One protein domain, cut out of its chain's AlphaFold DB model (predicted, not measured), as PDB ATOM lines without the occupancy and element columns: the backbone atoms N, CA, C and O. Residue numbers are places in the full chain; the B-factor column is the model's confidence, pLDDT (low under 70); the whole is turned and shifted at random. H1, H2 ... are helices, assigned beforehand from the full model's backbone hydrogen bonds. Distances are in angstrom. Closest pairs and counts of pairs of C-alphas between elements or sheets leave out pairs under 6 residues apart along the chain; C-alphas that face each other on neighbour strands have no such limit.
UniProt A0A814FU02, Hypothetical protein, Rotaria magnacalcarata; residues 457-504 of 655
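This is residues 457 to 504 of the 655 residues of the protein "Hypothetical protein" of Rotaria magnacalcarata (UniProt A0A814FU02). One long helix, H2, and a shorter one, H1, make an open, flat hook: H1 is the short limb, residues 469 to 472 join the two across the bend, and the space between the helices is empty. The printed part has 48 residues, with two named helices in the order H1, H2 and no named strand; the class is all helix. It is extended, with a radius of gyration of the C-alphas of 17.4 A and spans of 49 by 29 by 6 A.

H2, residues 473 to 502, and H1, residues 457 to 468, are apart, with no C-alpha of the one within 8 A of the other. A tight link of 4 residues joins them. In H1 and H2 every O i to N i+4 pair is within hydrogen-bond range.

H2 is 42.5 A long, from C-alpha 473 at (-6.138, 22.968, 32.601) to C-alpha 502 at (-28.908, 19.023, 68.218). H1 is 16.3 A long and begins at C-alpha 457, (11.868, 25.825, 54.501).

The two C-alphas farthest apart, those of Lys 468 and Tyr 504, are 49.9 A apart. The printed part has no cut. Its mean pLDDT is 70.6; 25 residues are under 70, among them residues 473 to 486 and 499 to 504.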
ATOM      1  N   TRP A 457      11.641  26.918  55.455       91.31
ATOM      2  CA  TRP A 457      11.868  25.825  54.501       91.31
ATOM      3  C   TRP A 457      10.565  25.280  53.893       91.31
ATOM      4  O   TRP A 457      10.507  24.965  52.700       91.31
ATOM      5  N   ARG A 458       9.481  25.202  54.680       85.31
ATOM      6  CA  ARG A 458       8.141  24.852  54.173       85.31
ATOM      7  C   ARG A 458       7.631  25.887  53.171       85.31
ATOM      8  O   ARG A 458       7.101  25.496  52.128       85.31
ATOM      9  N   GLN A 459       7.806  27.175  53.463       88.19
ATOM     10  CA  GLN A 459       7.395  28.274  52.591       88.19
ATOM     11  C   GLN A 459       8.137  28.222  51.246       88.19
ATOM     12  O   GLN A 459       7.500  28.168  50.190       88.19
ATOM     13  N   GLU A 460       9.470  28.124  51.273       88.62
ATOM     14  CA  GLU A 460      10.300  28.023  50.065       88.62
ATOM     15  C   GLU A 460       9.982  26.774  49.236       88.62
ATOM     16  O   GLU A 460       9.840  26.857  48.012       88.62
ATOM     17  N   ARG A 461       9.800  25.616  49.885       89.31
ATOM     18  CA  ARG A 461       9.410  24.366  49.215       89.31
ATOM     19  C   ARG A 461       8.059  24.497  48.511       89.31
ATOM     20  O   ARG A 461       7.916  24.035  47.378       89.31
ATOM     21  N   ASN A 462       7.077  25.128  49.153       85.62
ATOM     22  CA  ASN A 462       5.758  25.346  48.564       85.62
ATOM     23  C   ASN A 462       5.825  26.309  47.369       85.62
ATOM     24  O   ASN A 462       5.212  26.043  46.334       85.62
ATOM     25  N   ASP A 463       6.607  27.385  47.459       85.88
ATOM     26  CA  ASP A 463       6.771  28.334  46.355       85.88
ATOM     27  C   ASP A 463       7.616  27.780  45.201       85.88
ATOM     28  O   ASP A 463       7.322  28.064  44.037       85.88
ATOM     29  N   TYR A 464       8.602  26.923  45.475       85.06
ATOM     30  CA  TYR A 464       9.302  26.153  44.445       85.06
ATOM     31  C   TYR A 464       8.332  25.244  43.678       85.06
ATOM     32  O   TYR A 464       8.345  25.223  42.444       85.06
ATOM     33  N   LEU A 465       7.449  24.534  44.392       82.44
ATOM     34  CA  LEU A 465       6.434  23.676  43.778       82.44
ATOM     35  C   LEU A 465       5.451  24.487  42.919       82.44
ATOM     36  O   LEU A 465       5.244  24.112  41.767       82.44
ATOM     37  N   LYS A 466       4.944  25.636  43.399       82.06
ATOM     38  CA  LYS A 466       4.107  26.560  42.597       82.06
ATOM     39  C   LYS A 466       4.813  27.052  41.324       82.06
ATOM     40  O   LYS A 466       4.174  27.197  40.286       82.06
ATOM     41  N   ARG A 467       6.126  27.324  41.385       84.38
ATOM     42  CA  ARG A 467       6.919  27.794  40.228       84.38
ATOM     43  C   ARG A 467       7.223  26.687  39.213       84.38
ATOM     44  O   ARG A 467       7.376  26.991  38.031       84.38
ATOM     45  N   LYS A 468       7.352  25.428  39.650       81.38
ATOM     46  CA  LYS A 468       7.686  24.284  38.776       81.38
ATOM     47  C   LYS A 468       6.470  23.541  38.231       81.38
ATOM     48  O   LYS A 468       6.503  23.133  37.074       81.38
ATOM     49  N   PHE A 469       5.406  23.402  39.016       73.00
ATOM     50  CA  PHE A 469       4.154  22.790  38.587       73.00
ATOM     51  C   PHE A 469       3.119  23.873  38.292       73.00
ATOM     52  O   PHE A 469       2.314  24.237  39.147       73.00
ATOM     53  N   LYS A 470       3.111  24.357  37.044       75.00
ATOM     54  CA  LYS A 470       1.890  24.928  36.467       75.00
ATOM     55  C   LYS A 470       0.937  23.751  36.212       75.00
ATOM     56  O   LYS A 470       1.284  22.922  35.371       75.00
ATOM     57  N   PRO A 471      -0.191  23.617  36.934       61.50
ATOM     58  CA  PRO A 471      -1.121  22.518  36.698       61.50
ATOM     59  C   PRO A 471      -1.705  22.626  35.286       61.50
ATOM     60  O   PRO A 471      -1.940  23.733  34.790       61.50
ATOM     61  N   SER A 472      -1.959  21.488  34.643       73.50
ATOM     62  CA  SER A 472      -2.702  21.462  33.387       73.50
ATOM     63  C   SER A 472      -4.110  22.012  33.608       73.50
ATOM     64  O   SER A 472      -4.687  21.873  34.689       73.50
ATOM     65  N   ILE A 473      -4.720  22.578  32.564       69.38
ATOM     66  CA  ILE A 473      -6.138  22.968  32.601       69.38
ATOM     67  C   ILE A 473      -7.008  21.745  32.956       69.38
ATOM     68  O   ILE A 473      -7.975  21.877  33.705       69.38
ATOM     69  N   HIS A 474      -6.610  20.539  32.529       56.06
ATOM     70  CA  HIS A 474      -7.247  19.292  32.961       56.06
ATOM     71  C   HIS A 474      -7.109  19.024  34.468       56.06
ATOM     72  O   HIS A 474      -8.095  18.634  35.085       56.06
ATOM     73  N   ASP A 475      -5.952  19.284  35.083       65.62
ATOM     74  CA  ASP A 475      -5.750  19.089  36.529       65.62
ATOM     75  C   ASP A 475      -6.587  20.083  37.345       65.62
ATOM     76  O   ASP A 475      -7.171  19.725  38.370       65.62
ATOM     77  N   VAL A 476      -6.698  21.330  36.874       67.31
ATOM     78  CA  VAL A 476      -7.542  22.369  37.492       67.31
ATOM     79  C   VAL A 476      -9.028  22.004  37.395       67.31
ATOM     80  O   VAL A 476      -9.766  22.159  38.368       67.31
ATOM     81  N   LEU A 477      -9.479  21.471  36.257       65.88
ATOM     82  CA  LEU A 477     -10.864  21.019  36.087       65.88
ATOM     83  C   LEU A 477     -11.162  19.753  36.909       65.88
ATOM     84  O   LEU A 477     -12.194  19.687  37.578       65.88
ATOM     85  N   TYR A 478     -10.247  18.780  36.926       65.25
ATOM     86  CA  TYR A 478     -10.405  17.539  37.688       65.25
ATOM     87  C   TYR A 478     -10.388  17.798  39.201       65.25
ATOM     88  O   TYR A 478     -11.258  17.309  39.921       65.25
ATOM     89  N   SER A 479      -9.475  18.647  39.689       59.66
ATOM     90  CA  SER A 479      -9.456  19.070  41.095       59.66
ATOM     91  C   SER A 479     -10.676  19.916  41.473       59.66
ATOM     92  O   SER A 479     -11.225  19.701  42.551       59.66
ATOM     93  N   GLN A 480     -11.197  20.785  40.596       62.22
ATOM     94  CA  GLN A 480     -12.493  21.436  40.837       62.22
ATOM     95  C   GLN A 480     -13.646  20.433  40.968       62.22
ATOM     96  O   GLN A 480     -14.546  20.647  41.779       62.22
ATOM     97  N   GLN A 481     -13.663  19.371  40.160       62.25
ATOM     98  CA  GLN A 481     -14.709  18.349  40.218       62.25
ATOM     99  C   GLN A 481     -14.594  17.507  41.499       62.25
ATOM    100  O   GLN A 481     -15.602  17.267  42.163       62.25
ATOM    101  N   PHE A 482     -13.369  17.159  41.900       55.06
ATOM    102  CA  PHE A 482     -13.074  16.426  43.133       55.06
ATOM    103  C   PHE A 482     -13.383  17.250  44.400       55.06
ATOM    104  O   PHE A 482     -14.032  16.767  45.323       55.06
ATOM    105  N   MET A 483     -13.030  18.540  44.412       59.09
ATOM    106  CA  MET A 483     -13.369  19.473  45.499       59.09
ATOM    107  C   MET A 483     -14.888  19.661  45.657       59.09
ATOM    108  O   MET A 483     -15.367  19.881  46.768       59.09
ATOM    109  N   LYS A 484     -15.669  19.531  44.572       62.09
ATOM    110  CA  LYS A 484     -17.144  19.551  44.626       62.09
ATOM    111  C   LYS A 484     -17.715  18.269  45.250       62.09
ATOM    112  O   LYS A 484     -18.684  18.361  46.002       62.09
ATOM    113  N   THR A 485     -17.124  17.096  45.001       64.25
ATOM    114  CA  THR A 485     -17.557  15.833  45.635       64.25
ATOM    115  C   THR A 485     -17.125  15.729  47.098       64.25
ATOM    116  O   THR A 485     -17.947  15.379  47.945       64.25
ATOM    117  N   ASP A 486     -15.893  16.114  47.426       65.31
ATOM    118  CA  ASP A 486     -15.400  16.100  48.808       65.31
ATOM    119  C   ASP A 486     -16.076  17.188  49.648       65.31
ATOM    120  O   ASP A 486     -16.502  16.925  50.771       65.31
ATOM    121  N   GLY A 487     -16.303  18.377  49.078       72.56
ATOM    122  CA  GLY A 487     -17.105  19.429  49.703       72.56
ATOM    123  C   GLY A 487     -18.557  19.011  49.968       72.56
ATOM    124  O   GLY A 487     -19.153  19.468  50.943       72.56
ATOM    125  N   TYR A 488     -19.131  18.110  49.164       69.88
ATOM    126  CA  TYR A 488     -20.439  17.512  49.445       69.88
ATOM    127  C   TYR A 488     -20.367  16.503  50.603       69.88
ATOM    128  O   TYR A 488     -21.185  16.575  51.522       69.88
ATOM    129  N   LEU A 489     -19.371  15.609  50.612       69.50
ATOM    130  CA  LEU A 489     -19.175  14.621  51.683       69.50
ATOM    131  C   LEU A 489     -18.873  15.275  53.042       69.50
ATOM    132  O   LEU A 489     -19.418  14.867  54.067       69.50
ATOM    133  N   GLU A 490     -18.049  16.321  53.046       75.19
ATOM    134  CA  GLU A 490     -17.723  17.117  54.230       75.19
ATOM    135  C   GLU A 490     -18.942  17.912  54.724       75.19
ATOM    136  O   GLU A 490     -19.192  17.969  55.926       75.19
ATOM    137  N   ASN A 491     -19.781  18.446  53.827       69.94
ATOM    138  CA  ASN A 491     -21.055  19.051  54.233       69.94
ATOM    139  C   ASN A 491     -22.051  18.025  54.796       69.94
ATOM    140  O   ASN A 491     -22.763  18.347  55.744       69.94
ATOM    141  N   GLN A 492     -22.082  16.789  54.284       74.75
ATOM    142  CA  GLN A 492     -22.889  15.715  54.878       74.75
ATOM    143  C   GLN A 492     -22.369  15.327  56.271       74.75
ATOM    144  O   GLN A 492     -23.156  15.249  57.212       74.75
ATOM    145  N   ARG A 493     -21.046  15.200  56.457       72.81
ATOM    146  CA  ARG A 493     -20.436  15.019  57.790       72.81
ATOM    147  C   ARG A 493     -20.781  16.163  58.744       72.81
ATOM    148  O   ARG A 493     -21.157  15.908  59.884       72.81
ATOM    149  N   ARG A 494     -20.715  17.415  58.281       75.94
ATOM    150  CA  ARG A 494     -21.079  18.606  59.071       75.94
ATOM    151  C   ARG A 494     -22.573  18.716  59.364       75.94
ATOM    152  O   ARG A 494     -22.915  19.353  60.354       75.94
ATOM    153  N   ARG A 495     -23.452  18.118  58.551       74.00
ATOM    154  CA  ARG A 495     -24.870  17.932  58.902       74.00
ATOM    155  C   ARG A 495     -25.010  16.898  60.008       74.00
ATOM    156  O   ARG A 495     -25.414  17.280  61.092       74.00
ATOM    157  N   VAL A 496     -24.522  15.672  59.809       73.75
ATOM    158  CA  VAL A 496     -24.591  14.598  60.822       73.75
ATOM    159  C   VAL A 496     -24.007  15.033  62.175       73.75
ATOM    160  O   VAL A 496     -24.609  14.766  63.211       73.75
ATOM    161  N   LEU A 497     -22.886  15.763  62.192       65.69
ATOM    162  CA  LEU A 497     -22.309  16.319  63.425       65.69
ATOM    163  C   LEU A 497     -23.167  17.427  64.057       65.69
ATOM    164  O   LEU A 497     -23.267  17.482  65.279       65.69
ATOM    165  N   ARG A 498     -23.796  18.294  63.256       72.94
ATOM    166  CA  ARG A 498     -24.683  19.366  63.743       72.94
ATOM    167  C   ARG A 498     -26.015  18.812  64.248       72.94
ATOM    168  O   ARG A 498     -26.512  19.272  65.269       72.94
ATOM    169  N   ASP A 499     -26.546  17.796  63.579       68.38
ATOM    170  CA  ASP A 499     -27.765  17.090  63.964       68.38
ATOM    171  C   ASP A 499     -27.522  16.280  65.251       68.38
ATOM    172  O   ASP A 499     -28.339  16.321  66.168       68.38
ATOM    173  N   ALA A 500     -26.347  15.648  65.396       64.69
ATOM    174  CA  ALA A 500     -25.907  15.029  66.650       64.69
ATOM    175  C   ALA A 500     -25.709  16.056  67.785       64.69
ATOM    176  O   ALA A 500     -26.108  15.798  68.919       64.69
ATOM    177  N   GLN A 501     -25.164  17.243  67.492       60.56
ATOM    178  CA  GLN A 501     -25.106  18.365  68.442       60.56
ATOM    179  C   GLN A 501     -26.494  18.953  68.762       60.56
ATOM    180  O   GLN A 501     -26.664  19.565  69.814       60.56
ATOM    181  N   GLY A 502     -27.506  18.719  67.921       47.72
ATOM    182  CA  GLY A 502     -28.908  19.023  68.218       47.72
ATOM    183  C   GLY A 502     -29.465  18.229  69.406       47.72
ATOM    184  O   GLY A 502     -30.362  18.711  70.093       47.72
ATOM    185  N   TYR A 503     -28.886  17.065  69.721       46.25
ATOM    186  CA  TYR A 503     -29.221  16.253  70.898       46.25
ATOM    187  C   TYR A 503     -28.425  16.652  72.154       46.25
ATOM    188  O   TYR A 503     -28.056  15.808  72.973       46.25
ATOM    189  N   TYR A 504     -28.172  17.952  72.343       42.69
ATOM    190  CA  TYR A 504     -27.620  18.469  73.596       42.69
ATOM    191  C   TYR A 504     -28.636  18.279  74.734       42.69
ATOM    192  O   TYR A 504     -29.609  19.025  74.865       42.69
TER     193      TYR A 504